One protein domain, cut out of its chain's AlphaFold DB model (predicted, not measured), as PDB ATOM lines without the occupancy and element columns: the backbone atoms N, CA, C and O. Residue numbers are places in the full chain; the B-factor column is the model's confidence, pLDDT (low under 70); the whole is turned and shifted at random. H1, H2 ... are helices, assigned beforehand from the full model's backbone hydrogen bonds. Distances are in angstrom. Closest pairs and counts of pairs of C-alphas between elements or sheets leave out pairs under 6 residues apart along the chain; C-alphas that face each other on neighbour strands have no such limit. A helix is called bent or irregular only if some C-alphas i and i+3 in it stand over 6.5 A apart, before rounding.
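This is residues 355 to 496 of the 497 residues of an uncharacterized protein of Fluoribacter dumoffii (UniProt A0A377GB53). Helices pack round the long helix H4 in the core: H1 and H3 lie side by side with it, and H8 packs on part of it. H5, H6 and H7, at large angles to each other, form a second group, with H5 and H7 packed on H4. The 142 printed residues hold eight named helices, H1 to H8 in order, and no named strand: the class is all helix. The whole is compact, with a radius of gyration of the C-alphas of 14.0 A, and spans 40 by 34 by 29 A.

Find C-alpha 355 at (269.442, 172.406, 228.646); there H1 begins, residues 355 to 366, 16.6 A long. Next come H2, residues 370 to 374, H3, residues 376 to 389, 19.8 A, and H4, residues 396 to 411, 22.0 A. Then read H5, residues 425 to 434, H6, residues 437 to 446, H7, residues 455 to 463, and H8, residues 476 to 484, ending at C-alpha 484 (280.626, 169.227, 209.250). H6 is irregular: C-alphas 438 and 441 are 8.0 A apart.

H1, H3 and H4 form an up-and-down bundle, each running against the one before. Look at the C-alphas of Leu 358 and Lys 385, 6.3 A apart, the closest of H1 and H3. H4 is the hub; H3 and H4 are a hairpin, closest at the C-alphas of Lys 377 and Val 409, 6.0 A. H7 touches residues 404 to 411 of H4 at a steep tilt of 59 degrees, closest at C-alphas 404 and 462, 5.4 A. H8 touches residues 405 to 409 of H4, closest at C-alphas 405 and 483, 6.5 A. H5 and H6 touch only at the corner, closest at C-alphas 434 and 443, 6.0 A. H2 is close to H3 but not clearly touching, closest at C-alphas 372 and 378, 6.0 A. Every O i to N i+4 pair is within hydrogen-bond range in H1, H2, H3, H4, H5 and H7, against 4 of 6 in H6 and 3 of 5 in H8.

The C-alphas farthest apart, of Asp 391 and Phe 420, are 43.0 A apart. The printed part has no cut; the links H4 to H5 and H7 to H8 are long. Confidence is under 70 at residues 415 to 426 and 496.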
ATOM      1  N   ALA A 355     270.592 173.275 228.396       94.19
ATOM      2  CA  ALA A 355     269.442 172.406 228.646       94.19
ATOM      3  C   ALA A 355     268.345 172.595 227.585       94.19
ATOM      4  O   ALA A 355     267.829 171.599 227.079       94.19
ATOM      5  N   ASP A 356     268.082 173.840 227.172       94.44
ATOM      6  CA  ASP A 356     267.088 174.152 226.137       94.44
ATOM      7  C   ASP A 356     267.444 173.469 224.808       94.44
ATOM      8  O   ASP A 356     266.593 172.872 224.146       94.44
ATOM      9  N   LEU A 357     268.725 173.509 224.419       96.56
ATOM     10  CA  LEU A 357     269.193 172.903 223.168       96.56
ATOM     11  C   LEU A 357     269.172 171.371 223.219       96.56
ATOM     12  O   LEU A 357     268.788 170.731 222.239       96.56
ATOM     13  N   LEU A 358     269.556 170.774 224.351       96.62
ATOM     14  CA  LEU A 358     269.494 169.322 224.542       96.62
ATOM     15  C   LEU A 358     268.054 168.809 224.469       96.62
ATOM     16  O   LEU A 358     267.790 167.823 223.777       96.62
ATOM     17  N   GLU A 359     267.121 169.496 225.132       95.62
ATOM     18  CA  GLU A 359     265.698 169.159 225.072       95.62
ATOM     19  C   GLU A 359     265.164 169.277 223.638       95.62
ATOM     20  O   GLU A 359     264.484 168.370 223.148       95.62
ATOM     21  N   LEU A 360     265.533 170.347 222.926       95.50
ATOM     22  CA  LEU A 360     265.147 170.538 221.531       95.50
ATOM     23  C   LEU A 360     265.643 169.388 220.636       95.50
ATOM     24  O   LEU A 360     264.868 168.869 219.829       95.50
ATOM     25  N   ILE A 361     266.900 168.949 220.789       95.25
ATOM     26  CA  ILE A 361     267.446 167.817 220.021       95.25
ATOM     27  C   ILE A 361     266.663 166.533 220.299       95.25
ATOM     28  O   ILE A 361     266.326 165.824 219.349       95.25
ATOM     29  N   ILE A 362     266.348 166.237 221.564       94.38
ATOM     30  CA  ILE A 362     265.573 165.044 221.939       94.38
ATOM     31  C   ILE A 362     264.219 165.054 221.229       94.38
ATOM     32  O   ILE A 362     263.881 164.091 220.539       94.38
ATOM     33  N   ILE A 363     263.493 166.173 221.298       92.31
ATOM     34  CA  ILE A 363     262.187 166.316 220.644       92.31
ATOM     35  C   ILE A 363     262.308 166.131 219.125       92.31
ATOM     36  O   ILE A 363     261.482 165.444 218.516       92.31
ATOM     37  N   ILE A 364     263.335 166.705 218.489       91.19
ATOM     38  CA  ILE A 364     263.580 166.514 217.051       91.19
ATOM     39  C   ILE A 364     263.805 165.029 216.752       91.19
ATOM     40  O   ILE A 364     263.146 164.478 215.868       91.19
ATOM     41  N   GLN A 365     264.702 164.371 217.490       90.38
ATOM     42  CA  GLN A 365     265.054 162.968 217.283       90.38
ATOM     43  C   GLN A 365     263.866 162.033 217.502       90.38
ATOM     44  O   GLN A 365     263.691 161.103 216.720       90.38
ATOM     45  N   GLU A 366     263.018 162.261 218.504       90.31
ATOM     46  CA  GLU A 366     261.806 161.465 218.746       90.31
ATOM     47  C   GLU A 366     260.849 161.502 217.549       90.31
ATOM     48  O   GLU A 366     260.289 160.471 217.174       90.31
ATOM     49  N   ASN A 367     260.765 162.654 216.883       86.25
ATOM     50  CA  ASN A 367     259.846 162.918 215.780       86.25
ATOM     51  C   ASN A 367     260.440 162.690 214.374       86.25
ATOM     52  O   ASN A 367     259.767 162.908 213.362       86.25
ATOM     53  N   MET A 368     261.700 162.265 214.274       84.94
ATOM     54  CA  MET A 368     262.329 161.895 213.004       84.94
ATOM     55  C   MET A 368     261.881 160.510 212.518       84.94
ATOM     56  O   MET A 368     261.612 159.608 213.310       84.94
ATOM     57  N   THR A 369     261.878 160.298 211.198       84.19
ATOM     58  CA  THR A 369     261.693 158.951 210.627       84.19
ATOM     59  C   THR A 369     262.907 158.068 210.931       84.19
ATOM     60  O   THR A 369     264.016 158.591 211.046       84.19
ATOM     61  N   ALA A 370     262.739 156.741 210.996       85.56
ATOM     62  CA  ALA A 370     263.851 155.803 211.218       85.56
ATOM     63  C   ALA A 370     265.012 156.038 210.232       85.56
ATOM     64  O   ALA A 370     266.154 156.219 210.644       85.56
ATOM     65  N   LYS A 371     264.696 156.216 208.943       84.62
ATOM     66  CA  LYS A 371     265.677 156.535 207.894       84.62
ATOM     67  C   LYS A 371     266.433 157.844 208.149       84.62
ATOM     68  O   LYS A 371     267.615 157.944 207.833       84.62
ATOM     69  N   SER A 372     265.762 158.870 208.673       85.12
ATOM     70  CA  SER A 372     266.419 160.137 209.012       85.12
ATOM     71  C   SER A 372     267.329 159.978 210.238       85.12
ATOM     72  O   SER A 372     268.380 160.615 210.268       85.12
ATOM     73  N   LYS A 373     266.929 159.157 211.227       87.75
ATOM     74  CA  LYS A 373     267.705 158.877 212.451       87.75
ATOM     75  C   LYS A 373     268.963 158.054 212.163       87.75
ATOM     76  O   LYS A 373     270.010 158.355 212.713       87.75
ATOM     77  N   GLU A 374     268.867 157.062 211.285       89.31
ATOM     78  CA  GLU A 374     269.995 156.204 210.882       89.31
ATOM     79  C   GLU A 374     270.903 156.858 209.830       89.31
ATOM     80  O   GLU A 374     272.011 156.397 209.579       89.31
ATOM     81  N   GLY A 375     270.430 157.921 209.179       89.81
ATOM     82  CA  GLY A 375     271.207 158.667 208.196       89.81
ATOM     83  C   GLY A 375     272.005 159.828 208.797       89.81
ATOM     84  O   GLY A 375     271.908 160.154 209.978       89.81
ATOM     85  N   ARG A 376     272.694 160.558 207.914       91.56
ATOM     86  CA  ARG A 376     273.554 161.714 208.237       91.56
ATOM     87  C   ARG A 376     272.904 162.781 209.132       91.56
ATOM     88  O   ARG A 376     273.580 163.419 209.924       91.56
ATOM     89  N   LYS A 377     271.579 162.978 209.039       91.12
ATOM     90  CA  LYS A 377     270.858 163.919 209.920       91.12
ATOM     91  C   LYS A 377     270.919 163.480 211.385       91.12
ATOM     92  O   LYS A 377     271.177 164.302 212.257       91.12
ATOM     93  N   GLY A 378     270.632 162.206 211.655       92.00
ATOM     94  CA  GLY A 378     270.661 161.665 213.009       92.00
ATOM     95  C   GLY A 378     272.073 161.596 213.572       92.00
ATOM     96  O   GLY A 378     272.266 161.934 214.737       92.00
ATOM     97  N   GLU A 379     273.058 161.253 212.740       94.75
ATOM     98  CA  GLU A 379     274.481 161.275 213.102       94.75
ATOM     99  C   GLU A 379     274.949 162.674 213.533       94.75
ATOM    100  O   GLU A 379     275.524 162.825 214.614       94.75
ATOM    101  N   LEU A 380     274.624 163.716 212.757       95.38
ATOM    102  CA  LEU A 380     274.981 165.098 213.093       95.38
ATOM    103  C   LEU A 380     274.308 165.579 214.380       95.38
ATOM    104  O   LEU A 380     274.980 166.114 215.258       95.38
ATOM    105  N   LEU A 381     273.004 165.336 214.544       95.62
ATOM    106  CA  LEU A 381     272.299 165.702 215.780       95.62
ATOM    107  C   LEU A 381     272.846 164.956 217.001       95.62
ATOM    108  O   LEU A 381     272.934 165.538 218.079       95.62
ATOM    109  N   SER A 382     273.236 163.690 216.839       96.12
ATOM    110  CA  SER A 382     273.842 162.904 217.920       96.12
ATOM    111  C   SER A 382     275.229 163.436 218.270       96.12
ATOM    112  O   SER A 382     275.547 163.578 219.444       96.12
ATOM    113  N   THR A 383     276.015 163.824 217.264       95.56
ATOM    114  CA  THR A 383     277.319 164.466 217.456       95.56
ATOM    115  C   THR A 383     277.177 165.789 218.207       95.56
ATOM    116  O   THR A 383     277.872 166.000 219.202       95.56
ATOM    117  N   ILE A 384     276.252 166.662 217.794       96.12
ATOM    118  CA  ILE A 384     275.978 167.931 218.490       96.12
ATOM    119  C   ILE A 384     275.543 167.660 219.934       96.12
ATOM    120  O   ILE A 384     276.090 168.259 220.857       96.12
ATOM    121  N   LYS A 385     274.616 166.716 220.147       96.94
ATOM    122  CA  LYS A 385     274.136 166.330 221.479       96.94
ATOM    123  C   LYS A 385     275.270 165.855 222.387       96.94
ATOM    124  O   LYS A 385     275.410 166.372 223.488       96.94
ATOM    125  N   THR A 386     276.102 164.926 221.923       95.50
ATOM    126  CA  THR A 386     277.225 164.400 222.710       95.50
ATOM    127  C   THR A 386     278.244 165.486 223.048       95.50
ATOM    128  O   THR A 386     278.788 165.475 224.147       95.50
ATOM    129  N   ASN A 387     278.507 166.438 222.143       94.31
ATOM    130  CA  ASN A 387     279.386 167.574 222.445       94.31
ATOM    131  C   ASN A 387     278.750 168.542 223.447       94.31
ATOM    132  O   ASN A 387     279.439 169.002 224.353       94.31
ATOM    133  N   LEU A 388     277.446 168.808 223.326       94.25
ATOM    134  CA  LEU A 388     276.719 169.591 224.318       94.25
ATOM    135  C   LEU A 388     276.785 168.918 225.685       94.25
ATOM    136  O   LEU A 388     277.043 169.617 226.644       94.25
ATOM    137  N   GLU A 389     276.603 167.600 225.798       94.19
ATOM    138  CA  GLU A 389     276.603 166.859 227.074       94.19
ATOM    139  C   GLU A 389     277.937 166.912 227.837       94.19
ATOM    140  O   GLU A 389     277.915 166.810 229.064       94.19
ATOM    141  N   ARG A 390     279.069 167.152 227.159       91.56
ATOM    142  CA  ARG A 390     280.386 167.323 227.802       91.56
ATOM    143  C   ARG A 390     280.386 168.473 228.811       91.56
ATOM    144  O   ARG A 390     279.575 169.396 228.723       91.56
ATOM    145  N   ASP A 391     281.323 168.428 229.754       76.38
ATOM    146  CA  ASP A 391     281.490 169.432 230.818       76.38
ATOM    147  C   ASP A 391     282.192 170.717 230.320       76.38
ATOM    148  O   ASP A 391     283.056 171.292 230.974       76.38
ATOM    149  N   GLU A 392     281.857 171.139 229.099       85.25
ATOM    150  CA  GLU A 392     282.349 172.361 228.472       85.25
ATOM    151  C   GLU A 392     281.319 173.485 228.650       85.25
ATOM    152  O   GLU A 392     280.113 173.294 228.459       85.25
ATOM    153  N   SER A 393     281.791 174.679 229.009       88.31
ATOM    154  CA  SER A 393     280.954 175.877 229.087       88.31
ATOM    155  C   SER A 393     280.862 176.555 227.722       88.31
ATOM    156  O   SER A 393     281.888 176.926 227.150       88.31
ATOM    157  N   TYR A 394     279.642 176.799 227.246       93.38
ATOM    158  CA  TYR A 394     279.384 177.579 226.037       93.38
ATOM    159  C   TYR A 394     278.866 178.970 226.404       93.38
ATOM    160  O   TYR A 394     277.994 179.110 227.264       93.38
ATOM    161  N   SER A 395     279.382 179.999 225.737       93.75
ATOM    162  CA  SER A 395     278.781 181.337 225.766       93.75
ATOM    163  C   SER A 395     277.429 181.352 225.038       93.75
ATOM    164  O   SER A 395     277.153 180.484 224.211       93.75
ATOM    165  N   GLU A 396     276.595 182.364 225.295       92.69
ATOM    166  CA  GLU A 396     275.317 182.533 224.581       92.69
ATOM    167  C   GLU A 396     275.517 182.662 223.056       92.69
ATOM    168  O   GLU A 396     274.737 182.108 222.284       92.69
ATOM    169  N   GLU A 397     276.604 183.318 222.621       93.19
ATOM    170  CA  GLU A 397     277.018 183.401 221.208       93.19
ATOM    171  C   GLU A 397     277.213 181.996 220.618       93.19
ATOM    172  O   GLU A 397     276.612 181.651 219.600       93.19
ATOM    173  N   GLN A 398     277.975 181.142 221.301       94.81
ATOM    174  CA  GLN A 398     278.213 179.773 220.843       94.81
ATOM    175  C   GLN A 398     276.937 178.925 220.878       94.81
ATOM    176  O   GLN A 398     276.701 178.146 219.960       94.81
ATOM    177  N   LEU A 399     276.079 179.088 221.892       95.88
ATOM    178  CA  LEU A 399     274.786 178.397 221.962       95.88
ATOM    179  C   LEU A 399     273.852 178.812 220.813       95.88
ATOM    180  O   LEU A 399     273.145 177.966 220.271       95.88
ATOM    181  N   SER A 400     273.887 180.077 220.389       94.19
ATOM    182  CA  SER A 400     273.175 180.562 219.197       94.19
ATOM    183  C   SER A 400     273.693 179.900 217.912       94.19
ATOM    184  O   SER A 400     272.903 179.508 217.050       94.19
ATOM    185  N   PHE A 401     275.007 179.689 217.786       94.69
ATOM    186  CA  PHE A 401     275.579 178.959 216.645       94.69
ATOM    187  C   PHE A 401     275.164 177.487 216.654       94.69
ATOM    188  O   PHE A 401     274.695 176.970 215.644       94.69
ATOM    189  N   ILE A 402     275.205 176.842 217.819       95.88
ATOM    190  CA  ILE A 402     274.755 175.454 217.974       95.88
ATOM    191  C   ILE A 402     273.263 175.320 217.640       95.88
ATOM    192  O   ILE A 402     272.865 174.396 216.930       95.88
ATOM    193  N   LEU A 403     272.424 176.252 218.103       96.06
ATOM    194  CA  LEU A 403     271.006 176.306 217.741       96.06
ATOM    195  C   LEU A 403     270.827 176.391 216.222       96.06
ATOM    196  O   LEU A 403     269.969 175.707 215.660       96.06
ATOM    197  N   ARG A 404     271.639 177.207 215.547       94.50
ATOM    198  CA  ARG A 404     271.606 177.334 214.089       94.50
ATOM    199  C   ARG A 404     271.900 176.015 213.392       94.50
ATOM    200  O   ARG A 404     271.154 175.665 212.479       94.50
ATOM    201  N   ASP A 405     272.900 175.269 213.849       94.94
ATOM    202  CA  ASP A 405     273.241 173.954 213.296       94.94
ATOM    203  C   ASP A 405     272.113 172.945 213.511       94.94
ATOM    204  O   ASP A 405     271.694 172.261 212.573       94.94
ATOM    205  N   ILE A 406     271.550 172.900 214.725       95.19
ATOM    206  CA  ILE A 406     270.398 172.047 215.057       95.19
ATOM    207  C   ILE A 406     269.241 172.330 214.092       95.19
ATOM    208  O   ILE A 406     268.673 171.403 213.504       95.19
ATOM    209  N   LEU A 407     268.908 173.608 213.889       94.00
ATOM    210  CA  LEU A 407     267.840 174.023 212.984       94.00
ATOM    211  C   LEU A 407     268.186 173.723 211.520       94.00
ATOM    212  O   LEU A 407     267.331 173.211 210.799       94.00
ATOM    213  N   ALA A 408     269.421 173.962 211.076       91.88
ATOM    214  CA  ALA A 408     269.869 173.661 209.718       91.88
ATOM    215  C   ALA A 408     269.724 172.164 209.392       91.88
ATOM    216  O   ALA A 408     269.166 171.807 208.347       91.88
ATOM    217  N   VAL A 409     270.129 171.278 210.312       91.94
ATOM    218  CA  VAL A 409     269.921 169.830 210.167       91.94
ATOM    219  C   VAL A 409     268.428 169.498 210.167       91.94
ATOM    220  O   VAL A 409     267.949 168.761 209.298       91.94
ATOM    221  N   ALA A 410     267.664 170.024 211.124       90.50
ATOM    222  CA  ALA A 410     266.264 169.658 211.307       90.50
ATOM    223  C   ALA A 410     265.368 170.106 210.138       90.50
ATOM    224  O   ALA A 410     264.530 169.321 209.674       90.50
ATOM    225  N   LEU A 411     265.582 171.317 209.615       89.00
ATOM    226  CA  LEU A 411     264.836 171.890 208.491       89.00
ATOM    227  C   LEU A 411     265.118 171.175 207.163       89.00
ATOM    228  O   LEU A 411     264.249 171.162 206.289       89.00
ATOM    229  N   GLN A 412     266.287 170.540 207.018       88.56
ATOM    230  CA  GLN A 412     266.697 169.872 205.787       88.56
ATOM    231  C   GLN A 412     265.747 168.731 205.382       88.56
ATOM    232  O   GLN A 412     265.560 167.759 206.125       88.56
ATOM    233  N   ARG A 413     265.180 168.813 204.169       82.12
ATOM    234  CA  ARG A 413     264.275 167.796 203.603       82.12
ATOM    235  C   ARG A 413     264.993 166.509 203.227       82.12
ATOM    236  O   ARG A 413     266.076 166.539 202.641       82.12
ATOM    237  N   ASP A 414     264.325 165.386 203.477       71.88
ATOM    238  CA  ASP A 414     264.708 164.090 202.927       71.88
ATOM    239  C   ASP A 414     264.198 163.934 201.486       71.88
ATOM    240  O   ASP A 414     263.185 164.517 201.084       71.88
ATOM    241  N   ARG A 415     264.919 163.150 200.673       58.16
ATOM    242  CA  ARG A 415     264.491 162.802 199.309       58.16
ATOM    243  C   ARG A 415     263.104 162.151 199.438       58.16
ATOM    244  O   ARG A 415     262.976 161.199 200.200       58.16
ATOM    245  N   TYR A 416     262.101 162.695 198.739       52.78
ATOM    246  CA  TYR A 416     260.683 162.275 198.728       52.78
ATOM    247  C   TYR A 416     259.738 162.830 199.814       52.78
ATOM    248  O   TYR A 416     258.568 162.458 199.814       52.78
ATOM    249  N   SER A 417     260.151 163.775 200.672       54.25
ATOM    250  CA  SER A 417     259.184 164.504 201.515       54.25
ATOM    251  C   SER A 417     258.450 165.574 200.688       54.25
ATOM    252  O   SER A 417     258.849 166.743 200.670       54.25
ATOM    253  N   TYR A 418     257.418 165.182 199.939       46.75
ATOM    254  CA  TYR A 418     256.525 166.137 199.283       46.75
ATOM    255  C   TYR A 418     255.556 166.701 200.327       46.75
ATOM    256  O   TYR A 418     254.827 165.953 200.974       46.75
ATOM    257  N   SER A 419     255.562 168.019 200.507       52.56
ATOM    258  CA  SER A 419     254.585 168.739 201.321       52.56
ATOM    259  C   SER A 419     253.974 169.819 200.452       52.56
ATOM    260  O   SER A 419     254.693 170.677 199.937       52.56
ATOM    261  N   PHE A 420     252.649 169.780 200.310       47.06
ATOM    262  CA  PHE A 420     251.876 170.809 199.613       47.06
ATOM    263  C   PHE A 420     252.041 172.193 200.272       47.06
ATOM    264  O   PHE A 420     251.881 173.217 199.621       47.06
ATOM    265  N   TYR A 421     252.428 172.219 201.552       48.12
ATOM    266  CA  TYR A 421     252.584 173.425 202.365       48.12
ATOM    267  C   TYR A 421     253.991 174.026 202.331       48.12
ATOM    268  O   TYR A 421     254.255 174.993 203.036       48.12
ATOM    269  N   GLY A 422     254.929 173.453 201.566       53.75
ATOM    270  CA  GLY A 422     256.290 173.984 201.511       53.75
ATOM    271  C   GLY A 422     257.052 173.889 202.844       53.75
ATOM    272  O   GLY A 422     257.980 174.663 203.056       53.75
ATOM    273  N   THR A 423     256.721 172.923 203.710       55.94
ATOM    274  CA  THR A 423     257.357 172.683 205.027       55.94
ATOM    275  C   THR A 423     257.686 171.195 205.248       55.94
ATOM    276  O   THR A 423     257.133 170.328 204.574       55.94
ATOM    277  N   THR A 424     258.606 170.859 206.164       64.56
ATOM    278  CA  THR A 424     258.871 169.464 206.596       64.56
ATOM    279  C   THR A 424     257.990 169.069 207.779       64.56
ATOM    280  O   THR A 424     257.633 169.928 208.580       64.56
ATOM    281  N   THR A 425     257.717 167.770 207.972       67.19
ATOM    282  CA  THR A 425     257.107 167.262 209.220       67.19
ATOM    283  C   THR A 425     257.907 167.720 210.443       67.19
ATOM    284  O   THR A 425     257.334 168.242 211.391       67.19
ATOM    285  N   SER A 426     259.242 167.641 210.380       68.50
ATOM    286  CA  SER A 426     260.132 168.170 211.421       68.50
ATOM    287  C   SER A 426     260.015 169.690 211.590       68.50
ATOM    288  O   SER A 426     260.027 170.171 212.712       68.50
ATOM    289  N   GLY A 427     259.840 170.451 210.508       76.81
ATOM    290  CA  GLY A 427     259.654 171.904 210.545       76.81
ATOM    291  C   GLY A 427     258.332 172.333 211.181       76.81
ATOM    292  O   GLY A 427     258.319 173.264 211.977       76.81
ATOM    293  N   LEU A 428     257.233 171.632 210.892       79.19
ATOM    294  CA  LEU A 428     255.941 171.869 211.550       79.19
ATOM    295  C   LEU A 428     256.005 171.550 213.049       79.19
ATOM    296  O   LEU A 428     255.436 172.270 213.866       79.19
ATOM    297  N   ILE A 429     256.728 170.490 213.411       83.69
ATOM    298  CA  ILE A 429     256.947 170.114 214.810       83.69
ATOM    299  C   ILE A 429     257.803 171.163 215.515       83.69
ATOM    300  O   ILE A 429     257.429 171.588 216.601       83.69
ATOM    301  N   LEU A 430     258.878 171.647 214.887       89.06
ATOM    302  CA  LEU A 430     259.690 172.744 215.422       89.06
ATOM    303  C   LEU A 430     258.858 173.997 215.672       89.06
ATOM    304  O   LEU A 430     258.905 174.534 216.770       89.06
ATOM    305  N   VAL A 431     258.045 174.424 214.702       91.44
ATOM    306  CA  VAL A 431     257.131 175.562 214.877       91.44
ATOM    307  C   VAL A 431     256.200 175.333 216.070       91.44
ATOM    308  O   VAL A 431     256.053 176.207 216.918       91.44
ATOM    309  N   LYS A 432     255.599 174.145 216.197       90.88
ATOM    310  CA  LYS A 432     254.722 173.823 217.333       90.88
ATOM    311  C   LYS A 432     255.462 173.852 218.677       90.88
ATOM    312  O   LYS A 432     254.900 174.308 219.667       90.88
ATOM    313  N   VAL A 433     256.682 173.325 218.720       92.00
ATOM    314  CA  VAL A 433     257.485 173.165 219.940       92.00
ATOM    315  C   VAL A 433     258.051 174.503 220.399       92.00
ATOM    316  O   VAL A 433     257.889 174.855 221.562       92.00
ATOM    317  N   LEU A 434     258.641 175.279 219.491       94.62
ATOM    318  CA  LEU A 434     259.290 176.555 219.800       94.62
ATOM    319  C   LEU A 434     258.309 177.651 220.230       94.62
ATOM    320  O   LEU A 434     258.719 178.619 220.851       94.62
ATOM    321  N   ASN A 435     257.015 177.480 219.957       94.25
ATOM    322  CA  ASN A 435     255.952 178.357 220.453       94.25
ATOM    323  C   ASN A 435     255.439 177.983 221.860       94.25
ATOM    324  O   ASN A 435     254.459 178.556 222.336       94.25
ATOM    325  N   GLN A 436     256.053 177.004 222.529       93.19
ATOM    326  CA  GLN A 436     255.748 176.662 223.920       93.19
ATOM    327  C   GLN A 436     256.578 177.527 224.874       93.19
ATOM    328  O   GLN A 436     257.754 177.775 224.626       93.19
ATOM    329  N   SER A 437     256.002 177.910 226.016       90.19
ATOM    330  CA  SER A 437     256.634 178.815 226.996       90.19
ATOM    331  C   SER A 437     258.018 178.365 227.480       90.19
ATOM    332  O   SER A 437     258.889 179.202 227.719       90.19
ATOM    333  N   ARG A 438     258.242 177.049 227.582       91.62
ATOM    334  CA  ARG A 438     259.537 176.461 227.960       91.62
ATOM    335  C   ARG A 438     260.676 176.755 226.974       91.62
ATOM    336  O   ARG A 438     261.823 176.721 227.380       91.62
ATOM    337  N   PHE A 439     260.371 177.094 225.719       93.44
ATOM    338  CA  PHE A 439     261.358 177.471 224.698       93.44
ATOM    339  C   PHE A 439     261.392 178.981 224.434       93.44
ATOM    340  O   PHE A 439     261.894 179.412 223.398       93.44
ATOM    341  N   SER A 440     260.883 179.797 225.364       90.75
ATOM    342  CA  SER A 440     260.820 181.259 225.216       90.75
ATOM    343  C   SER A 440     262.176 181.903 224.907       90.75
ATOM    344  O   SER A 440     262.240 182.759 224.032       90.75
ATOM    345  N   ALA A 441     263.269 181.445 225.525       91.44
ATOM    346  CA  ALA A 441     264.617 181.940 225.227       91.44
ATOM    347  C   ALA A 441     265.030 181.678 223.762       91.44
ATOM    348  O   ALA A 441     265.538 182.562 223.074       91.44
ATOM    349  N   ILE A 442     264.749 180.474 223.242       94.19
ATOM    350  CA  ILE A 442     265.009 180.128 221.834       94.19
ATOM    351  C   ILE A 442     264.093 180.933 220.905       94.19
ATOM    352  O   ILE A 442     264.541 181.438 219.874       94.19
ATOM    353  N   GLN A 443     262.816 181.076 221.269       92.31
ATOM    354  CA  GLN A 443     261.858 181.894 220.530       92.31
ATOM    355  C   GLN A 443     262.350 183.337 220.399       92.31
ATOM    356  O   GLN A 443     262.312 183.868 219.295       92.31
ATOM    357  N   GLU A 444     262.860 183.945 221.472       88.38
ATOM    358  CA  GLU A 444     263.367 185.322 221.468       88.38
ATOM    359  C   GLU A 444     264.598 185.510 220.566       88.38
ATOM    360  O   GLU A 444     264.733 186.557 219.930       88.38
ATOM    361  N   LEU A 445     265.465 184.496 220.432       89.75
ATOM    362  CA  LEU A 445     266.572 184.531 219.461       89.75
ATOM    363  C   LEU A 445     266.085 184.471 218.005       89.75
ATOM    364  O   LEU A 445     266.693 185.063 217.105       89.75
ATOM    365  N   ILE A 446     265.004 183.733 217.753       90.56
ATOM    366  CA  ILE A 446     264.476 183.503 216.404       90.56
ATOM    367  C   ILE A 446     263.531 184.632 215.975       90.56
ATOM    368  O   ILE A 446     263.547 185.011 214.804       90.56
ATOM    369  N   GLN A 447     262.738 185.180 216.895       85.19
ATOM    370  CA  GLN A 447     261.686 186.162 216.647       85.19
ATOM    371  C   GLN A 447     261.629 187.198 217.785       85.19
ATOM    372  O   GLN A 447     261.374 186.868 218.938       85.19
ATOM    373  N   SER A 448     261.813 188.475 217.444       71.88
ATOM    374  CA  SER A 448     261.977 189.587 218.394       71.88
ATOM    375  C   SER A 448     260.684 190.347 218.738       71.88
ATOM    376  O   SER A 448     260.713 191.256 219.567       71.88
ATOM    377  N   ASN A 449     259.548 190.002 218.116       73.62
ATOM    378  CA  ASN A 449     258.298 190.779 218.198       73.62
ATOM    379  C   ASN A 449     257.205 190.206 219.107       73.62
ATOM    380  O   ASN A 449     256.052 190.629 219.003       73.62
ATOM    381  N   ASP A 450     257.527 189.226 219.955       77.25
ATOM    382  CA  ASP A 450     256.544 188.463 220.747       77.25
ATOM    383  C   ASP A 450     255.437 187.817 219.882       77.25
ATOM    384  O   ASP A 450     254.340 187.514 220.354       77.25
ATOM    385  N   LYS A 451     255.715 187.619 218.588       87.06
ATOM    386  CA  LYS A 451     254.855 186.866 217.676       87.06
ATOM    387  C   LYS A 451     255.183 185.374 217.773       87.06
ATOM    388  O   LYS A 451     256.319 185.022 218.111       87.06
ATOM    389  N   PRO A 452     254.222 184.496 217.442       91.06
ATOM    390  CA  PRO A 452     254.529 183.092 217.246       91.06
ATOM    391  C   PRO A 452     255.624 182.915 216.189       91.06
ATOM    392  O   PRO A 452     255.607 183.593 215.165       91.06
ATOM    393  N   VAL A 453     256.561 182.003 216.437       92.31
ATOM    394  CA  VAL A 453     257.582 181.593 215.469       92.31
ATOM    395  C   VAL A 453     256.904 180.907 214.294       92.31
ATOM    396  O   VAL A 453     256.171 179.933 214.488       92.31
ATOM    397  N   GLU A 454     257.194 181.365 213.083       91.06
ATOM    398  CA  GLU A 454     256.766 180.722 211.845       91.06
ATOM    399  C   GLU A 454     257.914 179.947 211.178       91.06
ATOM    400  O   GLU A 454     259.092 180.117 211.490       91.06
ATOM    401  N   TYR A 455     257.595 179.082 210.211       87.94
ATOM    402  CA  TYR A 455     258.620 178.328 209.473       87.94
ATOM    403  C   TYR A 455     259.592 179.252 208.717       87.94
ATOM    404  O   TYR A 455     260.791 178.987 208.649       87.94
ATOM    405  N   SER A 456     259.074 180.356 208.176       87.56
ATOM    406  CA  SER A 456     259.850 181.422 207.534       87.56
ATOM    407  C   SER A 456     260.878 182.040 208.486       87.56
ATOM    408  O   SER A 456     262.002 182.296 208.056       87.56
ATOM    409  N   ASP A 457     260.537 182.214 209.767       90.50
ATOM    410  CA  ASP A 457     261.444 182.743 210.790       90.50
ATOM    411  C   ASP A 457     262.597 181.778 211.077       90.50
ATOM    412  O   ASP A 457     263.739 182.218 211.222       90.50
ATOM    413  N   LEU A 458     262.326 180.467 211.095       91.62
ATOM    414  CA  LEU A 458     263.356 179.433 211.251       91.62
ATOM    415  C   LEU A 458     264.348 179.466 210.084       91.62
ATOM    416  O   LEU A 458     265.560 179.508 210.298       91.62
ATOM    417  N   CYS A 459     263.846 179.498 208.846       89.62
ATOM    418  CA  CYS A 459     264.696 179.610 207.661       89.62
ATOM    419  C   CYS A 459     265.497 180.918 207.669       89.62
ATOM    420  O   CYS A 459     266.698 180.903 207.399       89.62
ATOM    421  N   ALA A 460     264.855 182.035 208.020       89.88
ATOM    422  CA  ALA A 460     265.505 183.334 208.095       89.88
ATOM    423  C   ALA A 460     266.566 183.396 209.195       89.88
ATOM    424  O   ALA A 460     267.614 183.984 208.967       89.88
ATOM    425  N   TYR A 461     266.338 182.769 210.350       91.69
ATOM    426  CA  TYR A 461     267.341 182.675 211.407       91.69
ATOM    427  C   TYR A 461     268.562 181.880 210.947       91.69
ATOM    428  O   TYR A 461     269.676 182.332 211.161       91.69
ATOM    429  N   VAL A 462     268.386 180.751 210.253       91.56
ATOM    430  CA  VAL A 462     269.534 179.949 209.798       91.56
ATOM    431  C   VAL A 462     270.318 180.631 208.673       91.56
ATOM    432  O   VAL A 462     271.547 180.623 208.677       91.56
ATOM    433  N   LEU A 463     269.621 181.238 207.712       89.38
ATOM    434  CA  LEU A 463     270.225 181.753 206.477       89.38
ATOM    435  C   LEU A 463     270.523 183.256 206.516       89.38
ATOM    436  O   LEU A 463     271.184 183.780 205.622       89.38
ATOM    437  N   GLY A 464     269.991 183.977 207.504       87.38
ATOM    438  CA  GLY A 464     269.935 185.442 207.534       87.38
ATOM    439  C   GLY A 464     269.234 186.067 206.329       87.38
ATOM    440  O   GLY A 464     269.527 187.202 205.960       87.38
ATOM    441  N   ARG A 465     268.335 185.322 205.679       86.31
ATOM    442  CA  ARG A 465     267.487 185.788 204.575       86.31
ATOM    443  C   ARG A 465     266.195 184.982 204.512       86.31
ATOM    444  O   ARG A 465     266.190 183.796 204.833       86.31
ATOM    445  N   LYS A 466     265.107 185.602 204.046       83.00
ATOM    446  CA  LYS A 466     263.841 184.902 203.778       83.00
ATOM    447  C   LYS A 466     263.985 184.040 202.516       83.00
ATOM    448  O   LYS A 466     263.742 184.507 201.410       83.00
ATOM    449  N   ASP A 467     264.397 182.785 202.691       84.38
ATOM    450  CA  ASP A 467     264.514 181.785 201.622       84.38
ATOM    451  C   ASP A 467     263.951 180.435 202.096       84.38
ATOM    452  O   ASP A 467     264.636 179.619 202.714       84.38
ATOM    453  N   ALA A 468     262.665 180.206 201.821       74.44
ATOM    454  CA  ALA A 468     261.956 178.998 202.247       74.44
ATOM    455  C   ALA A 468     262.273 177.759 201.385       74.44
ATOM    456  O   ALA A 468     261.903 176.640 201.751       74.44
ATOM    457  N   VAL A 469     262.937 177.931 200.234       80.12
ATOM    458  CA  VAL A 469     263.242 176.833 199.301       80.12
ATOM    459  C   VAL A 469     264.654 176.277 199.481       80.12
ATOM    460  O   VAL A 469     264.934 175.184 198.987       80.12
ATOM    461  N   HIS A 470     265.516 176.970 200.231       82.44
ATOM    462  CA  HIS A 470     266.907 176.585 200.473       82.44
ATOM    463  C   HIS A 470     267.087 175.140 200.971       82.44
ATOM    464  O   HIS A 470     267.959 174.411 200.499       82.44
ATOM    465  N   PHE A 471     266.231 174.701 201.898       84.62
ATOM    466  CA  PHE A 471     266.291 173.372 202.522       84.62
ATOM    467  C   PHE A 471     265.572 172.283 201.710       84.62
ATOM    468  O   PHE A 471     265.093 171.284 202.261       84.62
ATOM    469  N   ASN A 472     265.476 172.456 200.389       81.94
ATOM    470  CA  ASN A 472     264.968 171.427 199.490       81.94
ATOM    471  C   ASN A 472     265.864 170.170 199.492       81.94
ATOM    472  O   ASN A 472     267.005 170.176 199.953       81.94
ATOM    473  N   SER A 473     265.346 169.057 198.974       80.69
ATOM    474  CA  SER A 473     266.064 167.775 198.982       80.69
ATOM    475  C   SER A 473     267.271 167.728 198.035       80.69
ATOM    476  O   SER A 473     268.126 166.861 198.212       80.69
ATOM    477  N   GLN A 474     267.362 168.637 197.059       83.00
ATOM    478  CA  GLN A 474     268.475 168.708 196.104       83.00
ATOM    479  C   GLN A 474     269.738 169.270 196.770       83.00
ATOM    480  O   GLN A 474     270.827 168.745 196.557       83.00
ATOM    481  N   SER A 475     269.580 170.256 197.656       83.00
ATOM    482  CA  SER A 475     270.679 170.877 198.406       83.00
ATOM    483  C   SER A 475     271.113 170.082 199.643       83.00
ATOM    484  O   SER A 475     272.052 170.484 200.326       83.00
ATOM    485  N   LYS A 476     270.476 168.935 199.942       86.38
ATOM    486  CA  LYS A 476     270.684 168.181 201.193       86.38
ATOM    487  C   LYS A 476     272.148 167.896 201.496       86.38
ATOM    488  O   LYS A 476     272.612 168.190 202.591       86.38
ATOM    489  N   ASN A 477     272.861 167.289 200.552       87.31
ATOM    490  CA  ASN A 477     274.236 166.866 200.806       87.31
ATOM    491  C   ASN A 477     275.163 168.066 201.003       87.31
ATOM    492  O   ASN A 477     276.023 168.015 201.872       87.31
ATOM    493  N   MET A 478     274.958 169.142 200.244       88.00
ATOM    494  CA  MET A 478     275.727 170.377 200.382       88.00
ATOM    495  C   MET A 478     275.478 171.025 201.748       88.00
ATOM    496  O   MET A 478     276.429 171.306 202.467       88.00
ATOM    497  N   ASN A 479     274.212 171.189 202.142       87.94
ATOM    498  CA  ASN A 479     273.845 171.846 203.396       87.94
ATOM    499  C   ASN A 479     274.354 171.080 204.623       87.94
ATOM    500  O   ASN A 479     274.873 171.696 205.543       87.94
ATOM    501  N   LEU A 480     274.253 169.745 204.623       90.56
ATOM    502  CA  LEU A 480     274.781 168.933 205.724       90.56
ATOM    503  C   LEU A 480     276.315 168.922 205.763       90.56
ATOM    504  O   LEU A 480     276.875 168.858 206.848       90.56
ATOM    505  N   SER A 481     276.993 169.020 204.612       90.62
ATOM    506  CA  SER A 481     278.465 169.080 204.585       90.62
ATOM    507  C   SER A 481     278.993 170.374 205.193       90.62
ATOM    508  O   SER A 481     279.949 170.322 205.947       90.62
ATOM    509  N   LYS A 482     278.320 171.509 204.965       88.56
ATOM    510  CA  LYS A 482     278.715 172.788 205.575       88.56
ATOM    511  C   LYS A 482     278.742 172.745 207.105       88.56
ATOM    512  O   LYS A 482     279.600 173.376 207.700       88.56
ATOM    513  N   ILE A 483     277.838 171.984 207.723       89.94
ATOM    514  CA  ILE A 483     277.770 171.828 209.187       89.94
ATOM    515  C   ILE A 483     278.943 170.980 209.711       89.94
ATOM    516  O   ILE A 483     279.387 171.150 210.837       89.94
ATOM    517  N   GLU A 484     279.471 170.066 208.894       90.31
ATOM    518  CA  GLU A 484     280.626 169.227 209.250       90.31
ATOM    519  C   GLU A 484     281.970 169.946 209.088       90.31
ATOM    520  O   GLU A 484     282.980 169.490 209.620       90.31
ATOM    521  N   GLU A 485     282.002 171.056 208.348       90.06
ATOM    522  CA  GLU A 485     283.230 171.809 208.071       90.06
ATOM    523  C   GLU A 485     283.732 172.615 209.283       90.06
ATOM    524  O   GLU A 485     284.857 173.122 209.253       90.06
ATOM    525  N   HIS A 486     282.939 172.725 210.353       89.88
ATOM    526  CA  HIS A 486     283.290 173.456 211.570       89.88
ATOM    527  C   HIS A 486     282.936 172.673 212.840       89.88
ATOM    528  O   HIS A 486     282.174 171.705 212.827       89.88
ATOM    529  N   ARG A 487     283.529 173.073 213.970       91.38
ATOM    530  CA  ARG A 487     283.255 172.443 215.269       91.38
ATOM    531  C   ARG A 487     281.940 172.956 215.858       91.38
ATOM    532  O   ARG A 487     281.460 174.038 215.523       91.38
ATOM    533  N   VAL A 488     281.381 172.183 216.788       91.56
ATOM    534  CA  VAL A 488     280.193 172.573 217.563       91.56
ATOM    535  C   VAL A 488     280.487 173.873 218.315       91.56
ATOM    536  O   VAL A 488     281.454 173.951 219.069       91.56
ATOM    537  N   GLY A 489     279.664 174.899 218.091       89.94
ATOM    538  CA  GLY A 489     279.850 176.227 218.685       89.94
ATOM    539  C   GLY A 489     280.821 177.145 217.938       89.94
ATOM    540  O   GLY A 489     281.052 178.259 218.404       89.94
ATOM    541  N   GLU A 490     281.376 176.731 216.795       92.50
ATOM    542  CA  GLU A 490     282.042 177.646 215.860       92.50
ATOM    543  C   GLU A 490     281.025 178.323 214.929       92.50
ATOM    544  O   GLU A 490     279.955 177.786 214.649       92.50
ATOM    545  N   ASP A 491     281.367 179.516 214.435       89.88
ATOM    546  CA  ASP A 491     280.551 180.245 213.460       89.88
ATOM    547  C   ASP A 491     280.577 179.536 212.089       89.88
ATOM    548  O   ASP A 491     281.480 179.737 211.265       89.88
ATOM    549  N   GLY A 492     279.555 178.709 211.858       85.81
ATOM    550  CA  GLY A 492     279.202 178.156 210.550       85.81
ATOM    551  C   GLY A 492     278.362 179.098 209.685       85.81
ATOM    552  O   GLY A 492     278.221 178.892 208.476       85.81
ATOM    553  N   TYR A 493     277.810 180.169 210.259       84.69
ATOM    554  CA  TYR A 493     276.935 181.087 209.541       84.69
ATOM    555  C   TYR A 493     277.664 181.838 208.426       84.69
ATOM    556  O   TYR A 493     277.114 181.992 207.330       84.69
ATOM    557  N   ARG A 494     278.929 182.211 208.638       81.69
ATOM    558  CA  ARG A 494     279.785 182.798 207.589       81.69
ATOM    559  C   ARG A 494     279.901 181.947 206.314       81.69
ATOM    560  O   ARG A 494     280.192 182.489 205.252       81.69
ATOM    561  N   MET A 495     279.656 180.634 206.391       78.44
ATOM    562  CA  MET A 495     279.660 179.711 205.242       78.44
ATOM    563  C   MET A 495     278.298 179.642 204.522       78.44
ATOM    564  O   MET A 495     278.179 179.063 203.434       78.44
ATOM    565  N   LEU A 496     277.246 180.193 205.133       69.25
ATOM    566  CA  LEU A 496     275.853 180.111 204.686       69.25
ATOM    567  C   LEU A 496     275.319 181.425 204.094       69.25
ATOM    568  O   LEU A 496     274.443 181.369 203.218       69.25
TER     569      LEU A 496